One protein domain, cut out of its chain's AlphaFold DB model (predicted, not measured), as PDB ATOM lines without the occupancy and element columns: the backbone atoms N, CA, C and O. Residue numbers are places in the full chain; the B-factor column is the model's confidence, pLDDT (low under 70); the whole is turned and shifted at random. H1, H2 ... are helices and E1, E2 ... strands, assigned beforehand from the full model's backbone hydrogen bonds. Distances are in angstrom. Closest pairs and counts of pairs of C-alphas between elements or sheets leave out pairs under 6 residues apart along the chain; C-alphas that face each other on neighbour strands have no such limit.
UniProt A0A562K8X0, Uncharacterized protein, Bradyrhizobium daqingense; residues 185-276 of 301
ATOM      1  N   SER A 185     -14.183  50.006 -28.789       90.00
ATOM      2  CA  SER A 185     -13.273  50.201 -29.918       90.00
ATOM      3  C   SER A 185     -12.814  48.855 -30.482       90.00
ATOM      4  O   SER A 185     -12.779  47.841 -29.777       90.00
ATOM      5  N   VAL A 186     -12.448  48.846 -31.763       93.81
ATOM      6  CA  VAL A 186     -11.863  47.684 -32.443       93.81
ATOM      7  C   VAL A 186     -10.491  48.059 -32.977       93.81
ATOM      8  O   VAL A 186     -10.363  49.058 -33.676       93.81
ATOM      9  N   ALA A 187      -9.473  47.259 -32.664       95.69
ATOM     10  CA  ALA A 187      -8.142  47.410 -33.246       95.69
ATOM     11  C   ALA A 187      -8.009  46.540 -34.504       95.69
ATOM     12  O   ALA A 187      -8.332  45.355 -34.476       95.69
ATOM     13  N   VAL A 188      -7.513  47.099 -35.599       95.81
ATOM     14  CA  VAL A 188      -7.248  46.377 -36.850       95.81
ATOM     15  C   VAL A 188      -5.840  46.684 -37.333       95.81
ATOM     16  O   VAL A 188      -5.324  47.762 -37.063       95.81
ATOM     17  N   GLY A 189      -5.211  45.756 -38.039       94.50
ATOM     18  CA  GLY A 189      -3.954  46.018 -38.734       94.50
ATOM     19  C   GLY A 189      -3.501  44.815 -39.546       94.50
ATOM     20  O   GLY A 189      -4.024  43.722 -39.365       94.50
ATOM     21  N   ASP A 190      -2.555  45.013 -40.453       92.94
ATOM     22  CA  ASP A 190      -1.970  43.972 -41.314       92.94
ATOM     23  C   ASP A 190      -0.685  43.363 -40.722       92.94
ATOM     24  O   ASP A 190      -0.263  42.267 -41.087       92.94
ATOM     25  N   ASN A 191      -0.077  44.056 -39.758       93.88
ATOM     26  CA  ASN A 191       1.091  43.608 -39.019       93.88
ATOM     27  C   ASN A 191       0.705  43.137 -37.608       93.88
ATOM     28  O   ASN A 191       0.124  43.882 -36.808       93.88
ATOM     29  N   LEU A 192       1.073  41.897 -37.282       94.75
ATOM     30  CA  LEU A 192       0.712  41.251 -36.022       94.75
ATOM     31  C   LEU A 192       1.271  41.976 -34.794       94.75
ATOM     32  O   LEU A 192       0.533  42.210 -33.833       94.75
ATOM     33  N   ASP A 193       2.547  42.342 -34.818       95.38
ATOM     34  CA  ASP A 193       3.220  42.941 -33.666       95.38
ATOM     35  C   ASP A 193       2.731  44.366 -33.414       95.38
ATOM     36  O   ASP A 193       2.428  44.721 -32.272       95.38
ATOM     37  N   ALA A 194       2.551  45.157 -34.474       95.19
ATOM     38  CA  ALA A 194       1.992  46.500 -34.379       95.19
ATOM     39  C   ALA A 194       0.552  46.474 -33.840       95.19
ATOM     40  O   ALA A 194       0.218  47.224 -32.920       95.19
ATOM     41  N   THR A 195      -0.286  45.561 -34.343       95.94
ATOM     42  CA  THR A 195      -1.686  45.428 -33.904       95.94
ATOM     43  C   THR A 195      -1.778  44.959 -32.451       95.94
ATOM     44  O   THR A 195      -2.560  45.500 -31.664       95.94
ATOM     45  N   ARG A 196      -0.936  43.999 -32.043       95.56
ATOM     46  CA  ARG A 196      -0.824  43.570 -30.638       95.56
ATOM     47  C   ARG A 196      -0.308  44.686 -29.738       95.56
ATOM     48  O   ARG A 196      -0.771  44.816 -28.609       95.56
ATOM     49  N   SER A 197       0.642  45.489 -30.213       95.56
ATOM     50  CA  SER A 197       1.142  46.649 -29.474       95.56
ATOM     51  C   SER A 197       0.033  47.674 -29.238       95.56
ATOM     52  O   SER A 197      -0.235  48.027 -28.090       95.56
ATOM     53  N   LEU A 198      -0.693  48.061 -30.295       95.00
ATOM     54  CA  LEU A 198      -1.842  48.963 -30.198       95.00
ATOM     55  C   LEU A 198      -2.879  48.437 -29.202       95.00
ATOM     56  O   LEU A 198      -3.303  49.163 -28.305       95.00
ATOM     57  N   ARG A 199      -3.248  47.155 -29.308       94.81
ATOM     58  CA  ARG A 199      -4.184  46.527 -28.373       94.81
ATOM     59  C   ARG A 199      -3.719  46.644 -26.920       94.81
ATOM     60  O   ARG A 199      -4.517  47.054 -26.082       94.81
ATOM     61  N   ARG A 200      -2.453  46.326 -26.625       95.00
ATOM     62  CA  ARG A 200      -1.897  46.436 -25.264       95.00
ATOM     63  C   ARG A 200      -1.989  47.862 -24.726       95.00
ATOM     64  O   ARG A 200      -2.358  48.047 -23.571       95.00
ATOM     65  N   HIS A 201      -1.722  48.870 -25.558       91.94
ATOM     66  CA  HIS A 201      -1.891  50.270 -25.160       91.94
ATOM     67  C   HIS A 201      -3.348  50.618 -24.838       91.94
ATOM     68  O   HIS A 201      -3.608  51.289 -23.838       91.94
ATOM     69  N   LEU A 202      -4.305  50.140 -25.637       89.06
ATOM     70  CA  LEU A 202      -5.731  50.358 -25.378       89.06
ATOM     71  C   LEU A 202      -6.197  49.654 -24.095       89.06
ATOM     72  O   LEU A 202      -6.973  50.224 -23.331       89.06
ATOM     73  N   GLU A 203      -5.710  48.440 -23.839       90.75
ATOM     74  CA  GLU A 203      -6.013  47.678 -22.623       90.75
ATOM     75  C   GLU A 203      -5.407  48.329 -21.370       90.75
ATOM     76  O   GLU A 203      -6.100  48.460 -20.363       90.75
ATOM     77  N   ALA A 204      -4.167  48.824 -21.441       89.50
ATOM     78  CA  ALA A 204      -3.522  49.543 -20.338       89.50
ATOM     79  C   ALA A 204      -4.250  50.850 -19.971       89.50
ATOM     80  O   ALA A 204      -4.210  51.292 -18.827       89.50
ATOM     81  N   ASN A 205      -4.950  51.456 -20.935       84.69
ATOM     82  CA  ASN A 205      -5.726  52.681 -20.748       84.69
ATOM     83  C   ASN A 205      -7.226  52.423 -20.546       84.69
ATOM     84  O   ASN A 205      -8.026  53.360 -20.645       84.69
ATOM     85  N   ARG A 206      -7.628  51.183 -20.253       85.88
ATOM     86  CA  ARG A 206      -9.033  50.827 -20.040       85.88
ATOM     87  C   ARG A 206      -9.648  51.668 -18.920       85.88
ATOM     88  O   ARG A 206      -9.032  51.912 -17.886       85.88
ATOM     89  N   LEU A 207     -10.890  52.088 -19.134       83.31
ATOM     90  CA  LEU A 207     -11.694  52.799 -18.144       83.31
ATOM     91  C   LEU A 207     -12.902  51.950 -17.743       83.31
ATOM     92  O   LEU A 207     -13.473  51.270 -18.602       83.31
ATOM     93  N   PRO A 208     -13.352  51.992 -16.479       85.75
ATOM     94  CA  PRO A 208     -14.643  51.429 -16.109       85.75
ATOM     95  C   PRO A 208     -15.757  51.971 -17.017       85.75
ATOM     96  O   PRO A 208     -15.819  53.168 -17.281       85.75
ATOM     97  N   GLN A 209     -16.632  51.092 -17.515       81.81
ATOM     98  CA  GLN A 209     -17.830  51.476 -18.281       81.81
ATOM     99  C   GLN A 209     -17.560  52.513 -19.396       81.81
ATOM    100  O   GLN A 209     -18.088  53.621 -19.364       81.81
ATOM    101  N   SER A 210     -16.724  52.175 -20.383       83.88
ATOM    102  CA  SER A 210     -16.434  53.054 -21.524       83.88
ATOM    103  C   SER A 210     -16.560  52.328 -22.860       83.88
ATOM    104  O   SER A 210     -15.980  51.258 -23.046       83.88
ATOM    105  N   CYS A 211     -17.244  52.963 -23.814       82.81
ATOM    106  CA  CYS A 211     -17.311  52.530 -25.211       82.81
ATOM    107  C   CYS A 211     -15.989  52.743 -25.976       82.81
ATOM    108  O   CYS A 211     -15.826  52.237 -27.080       82.81
ATOM    109  N   SER A 212     -15.006  53.437 -25.385       82.94
ATOM    110  CA  SER A 212     -13.652  53.549 -25.949       82.94
ATOM    111  C   SER A 212     -12.772  52.328 -25.676       82.94
ATOM    112  O   SER A 212     -11.697  52.212 -26.263       82.94
ATOM    113  N   ASN A 213     -13.183  51.441 -24.767       87.69
ATOM    114  CA  ASN A 213     -12.403  50.258 -24.415       87.69
ATOM    115  C   ASN A 213     -12.310  49.304 -25.604       87.69
ATOM    116  O   ASN A 213     -13.316  49.054 -26.264       87.69
ATOM    117  N   CYS A 214     -11.128  48.731 -25.827       91.31
ATOM    118  CA  CYS A 214     -10.943  47.735 -26.877       91.31
ATOM    119  C   CYS A 214     -11.762  46.477 -26.557       91.31
ATOM    120  O   CYS A 214     -11.597  45.879 -25.489       91.31
ATOM    121  N   GLY A 215     -12.675  46.116 -27.460       91.75
ATOM    122  CA  GLY A 215     -13.529  44.932 -27.343       91.75
ATOM    123  C   GLY A 215     -13.099  43.790 -28.258       91.75
ATOM    124  O   GLY A 215     -13.310  42.630 -27.920       91.75
ATOM    125  N   ALA A 216     -12.463  44.106 -29.388       95.19
ATOM    126  CA  ALA A 216     -11.959  43.115 -30.328       95.19
ATOM    127  C   ALA A 216     -10.719  43.632 -31.063       95.19
ATOM    128  O   ALA A 216     -10.499  44.838 -31.185       95.19
ATOM    129  N   SER A 217      -9.898  42.704 -31.552       96.94
ATOM    130  CA  SER A 217      -8.713  43.030 -32.339       96.94
ATOM    131  C   SER A 217      -8.514  42.032 -33.466       96.94
ATOM    132  O   SER A 217      -8.645  40.830 -33.238       96.94
ATOM    133  N   PHE A 218      -8.161  42.516 -34.650       97.19
ATOM    134  CA  PHE A 218      -8.076  41.693 -35.847       97.19
ATOM    135  C   PHE A 218      -6.783  41.941 -36.615       97.19
ATOM    136  O   PHE A 218      -6.401  43.089 -36.833       97.19
ATOM    137  N   LEU A 219      -6.148  40.855 -37.052       96.31
ATOM    138  CA  LEU A 219      -5.149  40.901 -38.113       96.31
ATOM    139  C   LEU A 219      -5.887  40.786 -39.442       96.31
ATOM    140  O   LEU A 219      -6.567  39.786 -39.659       96.31
ATOM    141  N   VAL A 220      -5.802  41.795 -40.295       92.81
ATOM    142  CA  VAL A 220      -6.512  41.829 -41.572       92.81
ATOM    143  C   VAL A 220      -5.587  41.476 -42.727       92.81
ATOM    144  O   VAL A 220      -4.416  41.843 -42.745       92.81
ATOM    145  N   GLU A 221      -6.144  40.789 -43.712       86.56
ATOM    146  CA  GLU A 221      -5.532  40.561 -45.014       86.56
ATOM    147  C   GLU A 221      -6.262  41.467 -46.008       86.56
ATOM    148  O   GLU A 221      -7.461  41.302 -46.261       86.56
ATOM    149  N   GLY A 222      -5.554  42.490 -46.487       74.31
ATOM    150  CA  GLY A 222      -6.101  43.507 -47.379       74.31
ATOM    151  C   GLY A 222      -5.940  43.157 -48.859       74.31
ATOM    152  O   GLY A 222      -5.004  42.458 -49.245       74.31
ATOM    153  N   ALA A 223      -6.829  43.678 -49.698       72.75
ATOM    154  CA  ALA A 223      -6.613  43.774 -51.138       72.75
ATOM    155  C   ALA A 223      -5.764  45.023 -51.470       72.75
ATOM    156  O   ALA A 223      -5.593  45.897 -50.616       72.75
ATOM    157  N   PRO A 224      -5.233  45.155 -52.704       70.56
ATOM    158  CA  PRO A 224      -4.413  46.306 -53.101       70.56
ATOM    159  C   PRO A 224      -5.096  47.676 -52.955       70.56
ATOM    160  O   PRO A 224      -4.414  48.693 -52.870       70.56
ATOM    161  N   ASP A 225      -6.429  47.711 -52.920       75.69
ATOM    162  CA  ASP A 225      -7.237  48.914 -52.692       75.69
ATOM    163  C   ASP A 225      -7.436  49.248 -51.195       75.69
ATOM    164  O   ASP A 225      -8.120  50.212 -50.850       75.69
ATOM    165  N   GLY A 226      -6.842  48.454 -50.298       76.12
ATOM    166  CA  GLY A 226      -6.961  48.576 -48.847       76.12
ATOM    167  C   GLY A 226      -8.236  47.959 -48.264       76.12
ATOM    168  O   GLY A 226      -8.427  48.019 -47.045       76.12
ATOM    169  N   SER A 227      -9.120  47.376 -49.081       80.56
ATOM    170  CA  SER A 227     -10.304  46.672 -48.581       80.56
ATOM    171  C   SER A 227      -9.910  45.401 -47.825       80.56
ATOM    172  O   SER A 227      -8.907  44.764 -48.135       80.56
ATOM    173  N   VAL A 228     -10.680  45.029 -46.799       81.62
ATOM    174  CA  VAL A 228     -10.397  43.829 -45.997       81.62
ATOM    175  C   VAL A 228     -11.032  42.610 -46.659       81.62
ATOM    176  O   VAL A 228     -12.257  42.527 -46.729       81.62
ATOM    177  N   VAL A 229     -10.200  41.663 -47.101       79.38
ATOM    178  CA  VAL A 229     -10.636  40.396 -47.712       79.38
ATOM    179  C   VAL A 229     -10.910  39.353 -46.636       79.38
ATOM    180  O   VAL A 229     -11.938  38.685 -46.666       79.38
ATOM    181  N   ARG A 230      -9.997  39.227 -45.667       87.38
ATOM    182  CA  ARG A 230     -10.104  38.307 -44.527       87.38
ATOM    183  C   ARG A 230      -9.596  38.965 -43.264       87.38
ATOM    184  O   ARG A 230      -8.794  39.895 -43.305       87.38
ATOM    185  N   ALA A 231     -10.037  38.451 -42.126       93.88
ATOM    186  CA  ALA A 231      -9.515  38.866 -40.839       93.88
ATOM    187  C   ALA A 231      -9.323  37.667 -39.915       93.88
ATOM    188  O   ALA A 231     -10.160  36.775 -39.863       93.88
ATOM    189  N   ARG A 232      -8.250  37.664 -39.134       95.88
ATOM    190  CA  ARG A 232      -8.060  36.748 -38.013       95.88
ATOM    191  C   ARG A 232      -8.351  37.477 -36.717       95.88
ATOM    192  O   ARG A 232      -7.703  38.478 -36.411       95.88
ATOM    193  N   ASN A 233      -9.282  36.960 -35.929       96.50
ATOM    194  CA  ASN A 233      -9.513  37.445 -34.578       96.50
ATOM    195  C   ASN A 233      -8.287  37.120 -33.706       96.50
ATOM    196  O   ASN A 233      -7.905  35.962 -33.559       96.50
ATOM    197  N   LEU A 234      -7.644  38.135 -33.128       95.25
ATOM    198  CA  LEU A 234      -6.431  37.948 -32.327       95.25
ATOM    199  C   LEU A 234      -6.710  37.433 -30.910       95.25
ATOM    200  O   LEU A 234      -5.775  37.030 -30.221       95.25
ATOM    201  N   GLN A 235      -7.963  37.480 -30.452       92.00
ATOM    202  CA  GLN A 235      -8.407  36.865 -29.205       92.00
ATOM    203  C   GLN A 235      -8.644  35.361 -29.387       92.00
ATOM    204  O   GLN A 235      -8.137  34.576 -28.593       92.00
ATOM    205  N   THR A 236      -9.428  34.968 -30.398       93.88
ATOM    206  CA  THR A 236      -9.895  33.577 -30.566       93.88
ATOM    207  C   THR A 236      -9.053  32.761 -31.545       93.88
ATOM    208  O   THR A 236      -9.101  31.538 -31.522       93.88
ATOM    209  N   GLY A 237      -8.272  33.416 -32.407       93.75
ATOM    210  CA  GLY A 237      -7.538  32.778 -33.502       93.75
ATOM    211  C   GLY A 237      -8.403  32.438 -34.720       93.75
ATOM    212  O   GLY A 237      -7.864  31.997 -35.733       93.75
ATOM    213  N   GLU A 238      -9.716  32.662 -34.650       93.81
ATOM    214  CA  GLU A 238     -10.659  32.322 -35.714       93.81
ATOM    215  C   GLU A 238     -10.467  33.204 -36.949       93.81
ATOM    216  O   GLU A 238     -10.270  34.421 -36.848       93.81
ATOM    217  N   MET A 239     -10.566  32.579 -38.123       94.69
ATOM    218  CA  MET A 239     -10.617  33.277 -39.403       94.69
ATOM    219  C   MET A 239     -12.044  33.741 -39.694       94.69
ATOM    220  O   MET A 239     -13.015  33.020 -39.469       94.69
ATOM    221  N   VAL A 240     -12.155  34.954 -40.217       93.06
ATOM    222  CA  VAL A 240     -13.398  35.634 -40.561       93.06
ATOM    223  C   VAL A 240     -13.335  36.008 -42.036       93.06
ATOM    224  O   VAL A 240     -12.523  36.846 -42.431       93.06
ATOM    225  N   GLU A 241     -14.219  35.410 -42.830       86.56
ATOM    226  CA  GLU A 241     -14.352  35.724 -44.258       86.56
ATOM    227  C   GLU A 241     -15.221  36.978 -44.476       86.56
ATOM    228  O   GLU A 241     -14.861  37.858 -45.246       86.56
ATOM    229  N   ASP A 242     -16.337  37.131 -43.748       89.50
ATOM    230  CA  ASP A 242     -17.191  38.332 -43.831       89.50
ATOM    231  C   ASP A 242     -16.876  39.311 -42.693       89.50
ATOM    232  O   ASP A 242     -17.608  39.442 -41.702       89.50
ATOM    233  N   PHE A 243     -15.743  40.003 -42.828       90.69
ATOM    234  CA  PHE A 243     -15.289  40.949 -41.810       90.69
ATOM    235  C   PHE A 243     -16.277  42.105 -41.606       90.69
ATOM    236  O   PHE A 243     -16.512  42.544 -40.479       90.69
ATOM    237  N   SER A 244     -16.934  42.554 -42.680       89.31
ATOM    238  CA  SER A 244     -17.915  43.637 -42.604       89.31
ATOM    239  C   SER A 244     -19.131  43.265 -41.755       89.31
ATOM    240  O   SER A 244     -19.611  44.083 -40.966       89.31
ATOM    241  N   ARG A 245     -19.635  42.031 -41.873       89.56
ATOM    242  CA  ARG A 245     -20.719  41.530 -41.016       89.56
ATOM    243  C   ARG A 245     -20.292  41.424 -39.559       89.56
ATOM    244  O   ARG A 245     -21.083  41.792 -38.691       89.56
ATOM    245  N   VAL A 246     -19.067  40.978 -39.284       92.31
ATOM    246  CA  VAL A 246     -18.542  40.923 -37.912       92.31
ATOM    247  C   VAL A 246     -18.461  42.317 -37.297       92.31
ATOM    248  O   VAL A 246     -18.980  42.521 -36.201       92.31
ATOM    249  N   ILE A 247     -17.914  43.302 -38.014       91.44
ATOM    250  CA  ILE A 247     -17.849  44.692 -37.536       91.44
ATOM    251  C   ILE A 247     -19.248  45.258 -37.257       91.44
ATOM    252  O   ILE A 247     -19.477  45.786 -36.170       91.44
ATOM    253  N   ARG A 248     -20.211  45.081 -38.171       87.00
ATOM    254  CA  ARG A 248     -21.608  45.506 -37.942       87.00
ATOM    255  C   ARG A 248     -22.251  44.816 -36.737       87.00
ATOM    256  O   ARG A 248     -23.060  45.427 -36.048       87.00
ATOM    257  N   SER A 249     -21.901  43.556 -36.474       89.00
ATOM    258  CA  SER A 249     -22.402  42.815 -35.313       89.00
ATOM    259  C   SER A 249     -21.794  43.301 -33.997       89.00
ATOM    260  O   SER A 249     -22.496  43.342 -32.989       89.00
ATOM    261  N   ILE A 250     -20.504  43.647 -33.990       90.00
ATOM    262  CA  ILE A 250     -19.831  44.238 -32.824       90.00
ATOM    263  C   ILE A 250     -20.409  45.627 -32.537       90.00
ATOM    264  O   ILE A 250     -20.588  45.996 -31.374       90.00
ATOM    265  N   HIS A 251     -20.731  46.372 -33.600       87.44
ATOM    266  CA  HIS A 251     -21.187  47.759 -33.545       87.44
ATOM    267  C   HIS A 251     -20.201  48.628 -32.742       87.44
ATOM    268  O   HIS A 251     -20.519  49.086 -31.637       87.44
ATOM    269  N   PRO A 252     -18.951  48.782 -33.229       88.00
ATOM    270  CA  PRO A 252     -17.941  49.526 -32.500       88.00
ATOM    271  C   PRO A 252     -18.285  51.011 -32.450       88.00
ATOM    272  O   PRO A 252     -18.842  51.575 -33.384       88.00
ATOM    273  N   SER A 253     -17.870  51.682 -31.383       83.19
ATOM    274  CA  SER A 253     -17.792  53.132 -31.383       83.19
ATOM    275  C   SER A 253     -16.724  53.631 -32.340       83.19
ATOM    276  O   SER A 253     -16.952  54.657 -32.949       83.19
ATOM    277  N   VAL A 254     -15.584  52.953 -32.508       84.62
ATOM    278  CA  VAL A 254     -14.508  53.385 -33.424       84.62
ATOM    279  C   VAL A 254     -13.638  52.209 -33.861       84.62
ATOM    280  O   VAL A 254     -13.448  51.268 -33.088       84.62
ATOM    281  N   ILE A 255     -13.075  52.283 -35.070       91.25
ATOM    282  CA  ILE A 255     -12.029  51.365 -35.532       91.25
ATOM    283  C   ILE A 255     -10.682  52.095 -35.500       91.25
ATOM    284  O   ILE A 255     -10.560  53.213 -35.992       91.25
ATOM    285  N   LEU A 256      -9.679  51.465 -34.896       93.19
ATOM    286  CA  LEU A 256      -8.338  52.003 -34.689       93.19
ATOM    287  C   LEU A 256      -7.314  51.127 -35.408       93.19
ATOM    288  O   LEU A 256      -7.395  49.904 -35.326       93.19
ATOM    289  N   THR A 257      -6.329  51.739 -36.055       94.94
ATOM    290  CA  THR A 257      -5.255  51.036 -36.767       94.94
ATOM    291  C   THR A 257      -3.887  51.612 -36.406       94.94
ATOM    292  O   THR A 257      -3.799  52.805 -36.111       94.94
ATOM    293  N   PRO A 258      -2.794  50.829 -36.411       95.38
ATOM    294  CA  PRO A 258      -1.452  51.388 -36.283       95.38
ATOM    295  C   PRO A 258      -1.158  52.444 -37.362       95.38
ATOM    296  O   PRO A 258      -1.690  52.384 -38.473       95.38
ATOM    297  N   ASN A 259      -0.302  53.417 -37.051       93.12
ATOM    298  CA  ASN A 259       0.115  54.434 -38.016       93.12
ATOM    299  C   ASN A 259       0.667  53.801 -39.305       93.12
ATOM    300  O   ASN A 259       1.429  52.837 -39.235       93.12
ATOM    301  N   ARG A 260       0.338  54.391 -40.461       89.06
ATOM    302  CA  ARG A 260       0.793  53.956 -41.794       89.06
ATOM    303  C   ARG A 260       0.387  52.524 -42.166       89.06
ATOM    304  O   ARG A 260       1.046  51.909 -42.998       89.06
ATOM    305  N   THR A 261      -0.692  52.007 -41.580       88.19
ATOM    306  CA  THR A 261      -1.281  50.738 -42.028       88.19
ATOM    307  C   THR A 261      -1.968  50.959 -43.385       88.19
ATOM    308  O   THR A 261      -2.822  51.848 -43.474       88.19
ATOM    309  N   PRO A 262      -1.656  50.175 -44.433       88.38
ATOM    310  CA  PRO A 262      -2.275  50.275 -45.756       88.38
ATOM    311  C   PRO A 262      -3.686  49.656 -45.774       88.38
ATOM    312  O   PRO A 262      -3.957  48.691 -46.481       88.38
ATOM    313  N   ILE A 263      -4.599  50.208 -44.974       88.44
ATOM    314  CA  ILE A 263      -5.991  49.761 -44.850       88.44
ATOM    315  C   ILE A 263      -6.959  50.873 -45.267       88.44
ATOM    316  O   ILE A 263      -6.665  52.066 -45.124       88.44
ATOM    317  N   ALA A 264      -8.133  50.487 -45.766       88.56
ATOM    318  CA  ALA A 264      -9.204  51.409 -46.109       88.56
ATOM    319  C   ALA A 264      -9.547  52.325 -44.924       88.56
ATOM    320  O   ALA A 264      -9.683  51.888 -43.780       88.56
ATOM    321  N   LYS A 265      -9.746  53.616 -45.210       87.25
ATOM    322  CA  LYS A 265     -10.115  54.625 -44.199       87.25
ATOM    323  C   LYS A 265     -11.539  54.458 -43.668       87.25
ATOM    324  O   LYS A 265     -11.903  55.101 -42.685       87.25
ATOM    325  N   VAL A 266     -12.339  53.610 -44.311       86.94
ATOM    326  CA  VAL A 266     -13.691  53.251 -43.889       86.94
ATOM    327  C   VAL A 266     -13.853  51.739 -43.999       86.94
ATOM    328  O   VAL A 266     -13.590  51.166 -45.054       86.94
ATOM    329  N   ILE A 267     -14.317  51.098 -42.928       86.94
ATOM    330  CA  ILE A 267     -14.608  49.662 -42.886       86.94
ATOM    331  C   ILE A 267     -16.036  49.475 -42.397       86.94
ATOM    332  O   ILE A 267     -16.371  49.871 -41.285       86.94
ATOM    333  N   ALA A 268     -16.876  48.854 -43.226       86.38
ATOM    334  CA  ALA A 268     -18.274  48.559 -42.904       86.38
ATOM    335  C   ALA A 268     -19.083  49.783 -42.419       86.38
ATOM    336  O   ALA A 268     -19.942  49.651 -41.551       86.38
ATOM    337  N   GLY A 269     -18.786  50.961 -42.975       83.50
ATOM    338  CA  GLY A 269     -19.373  52.243 -42.576       83.50
ATOM    339  C   GLY A 269     -18.589  52.971 -41.484       83.50
ATOM    340  O   GLY A 269     -18.755  54.167 -41.329       83.50
ATOM    341  N   TYR A 270     -17.669  52.330 -40.767       83.88
ATOM    342  CA  TYR A 270     -16.935  52.977 -39.680       83.88
ATOM    343  C   TYR A 270     -15.651  53.638 -40.165       83.88
ATOM    344  O   TYR A 270     -14.842  53.012 -40.848       83.88
ATOM    345  N   THR A 271     -15.425  54.882 -39.748       84.81
ATOM    346  CA  THR A 271     -14.145  55.568 -39.947       84.81
ATOM    347  C   THR A 271     -13.041  54.832 -39.191       84.81
ATOM    348  O   THR A 271     -13.183  54.524 -38.004       84.81
ATOM    349  N   VAL A 272     -11.928  54.589 -39.878       88.62
ATOM    350  CA  VAL A 272     -10.713  53.999 -39.316       88.62
ATOM    351  C   VAL A 272      -9.739  55.114 -38.956       88.62
ATOM    352  O   VAL A 272      -9.330  55.893 -39.820       88.62
ATOM    353  N   LEU A 273      -9.352  55.188 -37.683       88.38
ATOM    354  CA  LEU A 273      -8.370  56.157 -37.204       88.38
ATOM    355  C   LEU A 273      -7.002  55.514 -37.038       88.38
ATOM    356  O   LEU A 273      -6.856  54.503 -36.354       88.38
ATOM    357  N   GLU A 274      -5.987  56.149 -37.605       91.75
ATOM    358  CA  GLU A 274      -4.600  55.789 -37.336       91.75
ATOM    359  C   GLU A 274      -4.192  56.240 -35.937       91.75
ATOM    360  O   GLU A 274      -4.539  57.343 -35.515       91.75
ATOM    361  N   CYS A 275      -3.418  55.413 -35.244       90.50
ATOM    362  CA  CYS A 275      -2.873  55.698 -33.927       90.50
ATOM    363  C   CYS A 275      -1.352  55.829 -33.959       90.50
ATOM    364  O   CYS A 275      -0.669  55.088 -34.664       90.50
ATOM    365  N   ASP A 276      -0.818  56.730 -33.135       89.00
ATOM    366  CA  ASP A 276       0.609  56.780 -32.838       89.00
ATOM    367  C   ASP A 276       1.086  55.517 -32.094       89.00
ATOM    368  O   ASP A 276       0.318  54.616 -31.741       89.00
TER     369      ASP A 276
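This is residues 185 to 276 of the 301 residues of an uncharacterized protein of Bradyrhizobium daqingense (UniProt A0A562K8X0). A strongly twisted sheet of five strands has a helix on each face: the longer H1 runs along the strands over one face, and the short H2 is on the opposite face. The strands stand in the order E3, E2, E1, E4, E5, mixed, with E3 alone running antiparallel to its neighbour. The 92 printed residues have two named helices and five named strands, in the order E1, H1, E2, E3, H2, E4, E5, a mixed class of helices and strands. The whole is compact, with a radius of gyration of the C-alphas of 11.9 A and spans of 37 by 26 by 25 A.

Start at E1, residues 185 to 189, an inner strand. Its parallel neighbour E2, residues 214 to 222, stands at 26 degrees to it; look for N 218 and O 187, 2.8 A apart, within hydrogen-bond range. Between them in the chain comes H1, residues 192 to 204; E1, H1 and E2 form a strand-helix-strand unit, two parallel neighbour strands with a helix between, and its crossover is right-handed. H1 is on the sheet at a height of 8.0 A, over E1, along which it runs at 12 degrees on the local plane. H1 touches E2, closest at the C-alphas of Leu 202 and Cys 214, 6.0 A apart. Next, E3, residues 228 to 233, forms a hairpin with E2, antiparallel at 137 degrees; N 221 and O 230 are within hydrogen-bond range at 2.8 A. H2, residues 243 to 250, touches E3, closest at the C-alphas of Ala 231 and Phe 243, 6.2 A apart. H2 is on the sheet at a height of 8.0 A but over none of its strands, only just, since 2 of its C-alphas fall on E1. H1 and H2 lie on opposite faces, three layers with the sheet between the helices, and are apart. E4, residues 254 to 258, is parallel to E1 at 32 degrees, with N 188 and O 256 at 2.8 A. The edge strand E5, residues 270 to 275, is parallel to E4 at 36 degrees, with N 257 and O 273 at 2.8 A. In H1 and H2 every O i to N i+4 pair is within hydrogen-bond range.

Find C-alpha 185 at (-13.273, 50.201, -29.918); E1 runs 13.5 A from there to C-alpha 189. H1 starts at C-alpha 192, (0.712, 41.251, -36.022), and is 18.2 A long; E2 spans 21.5 A, E3 13.1 A, H2 10.6 A and E4 13.5 A. E5 covers 15.4 A and ends at C-alpha 275, (-2.873, 55.698, -33.927).

The two C-alphas farthest apart are those of Pro 208 and Pro 224, 38.7 A. The printed part has no cut, and the link from E4 to E5, 11 residues, is long. The mean pLDDT of the printed part is 89.3, and no printed residue is under 70.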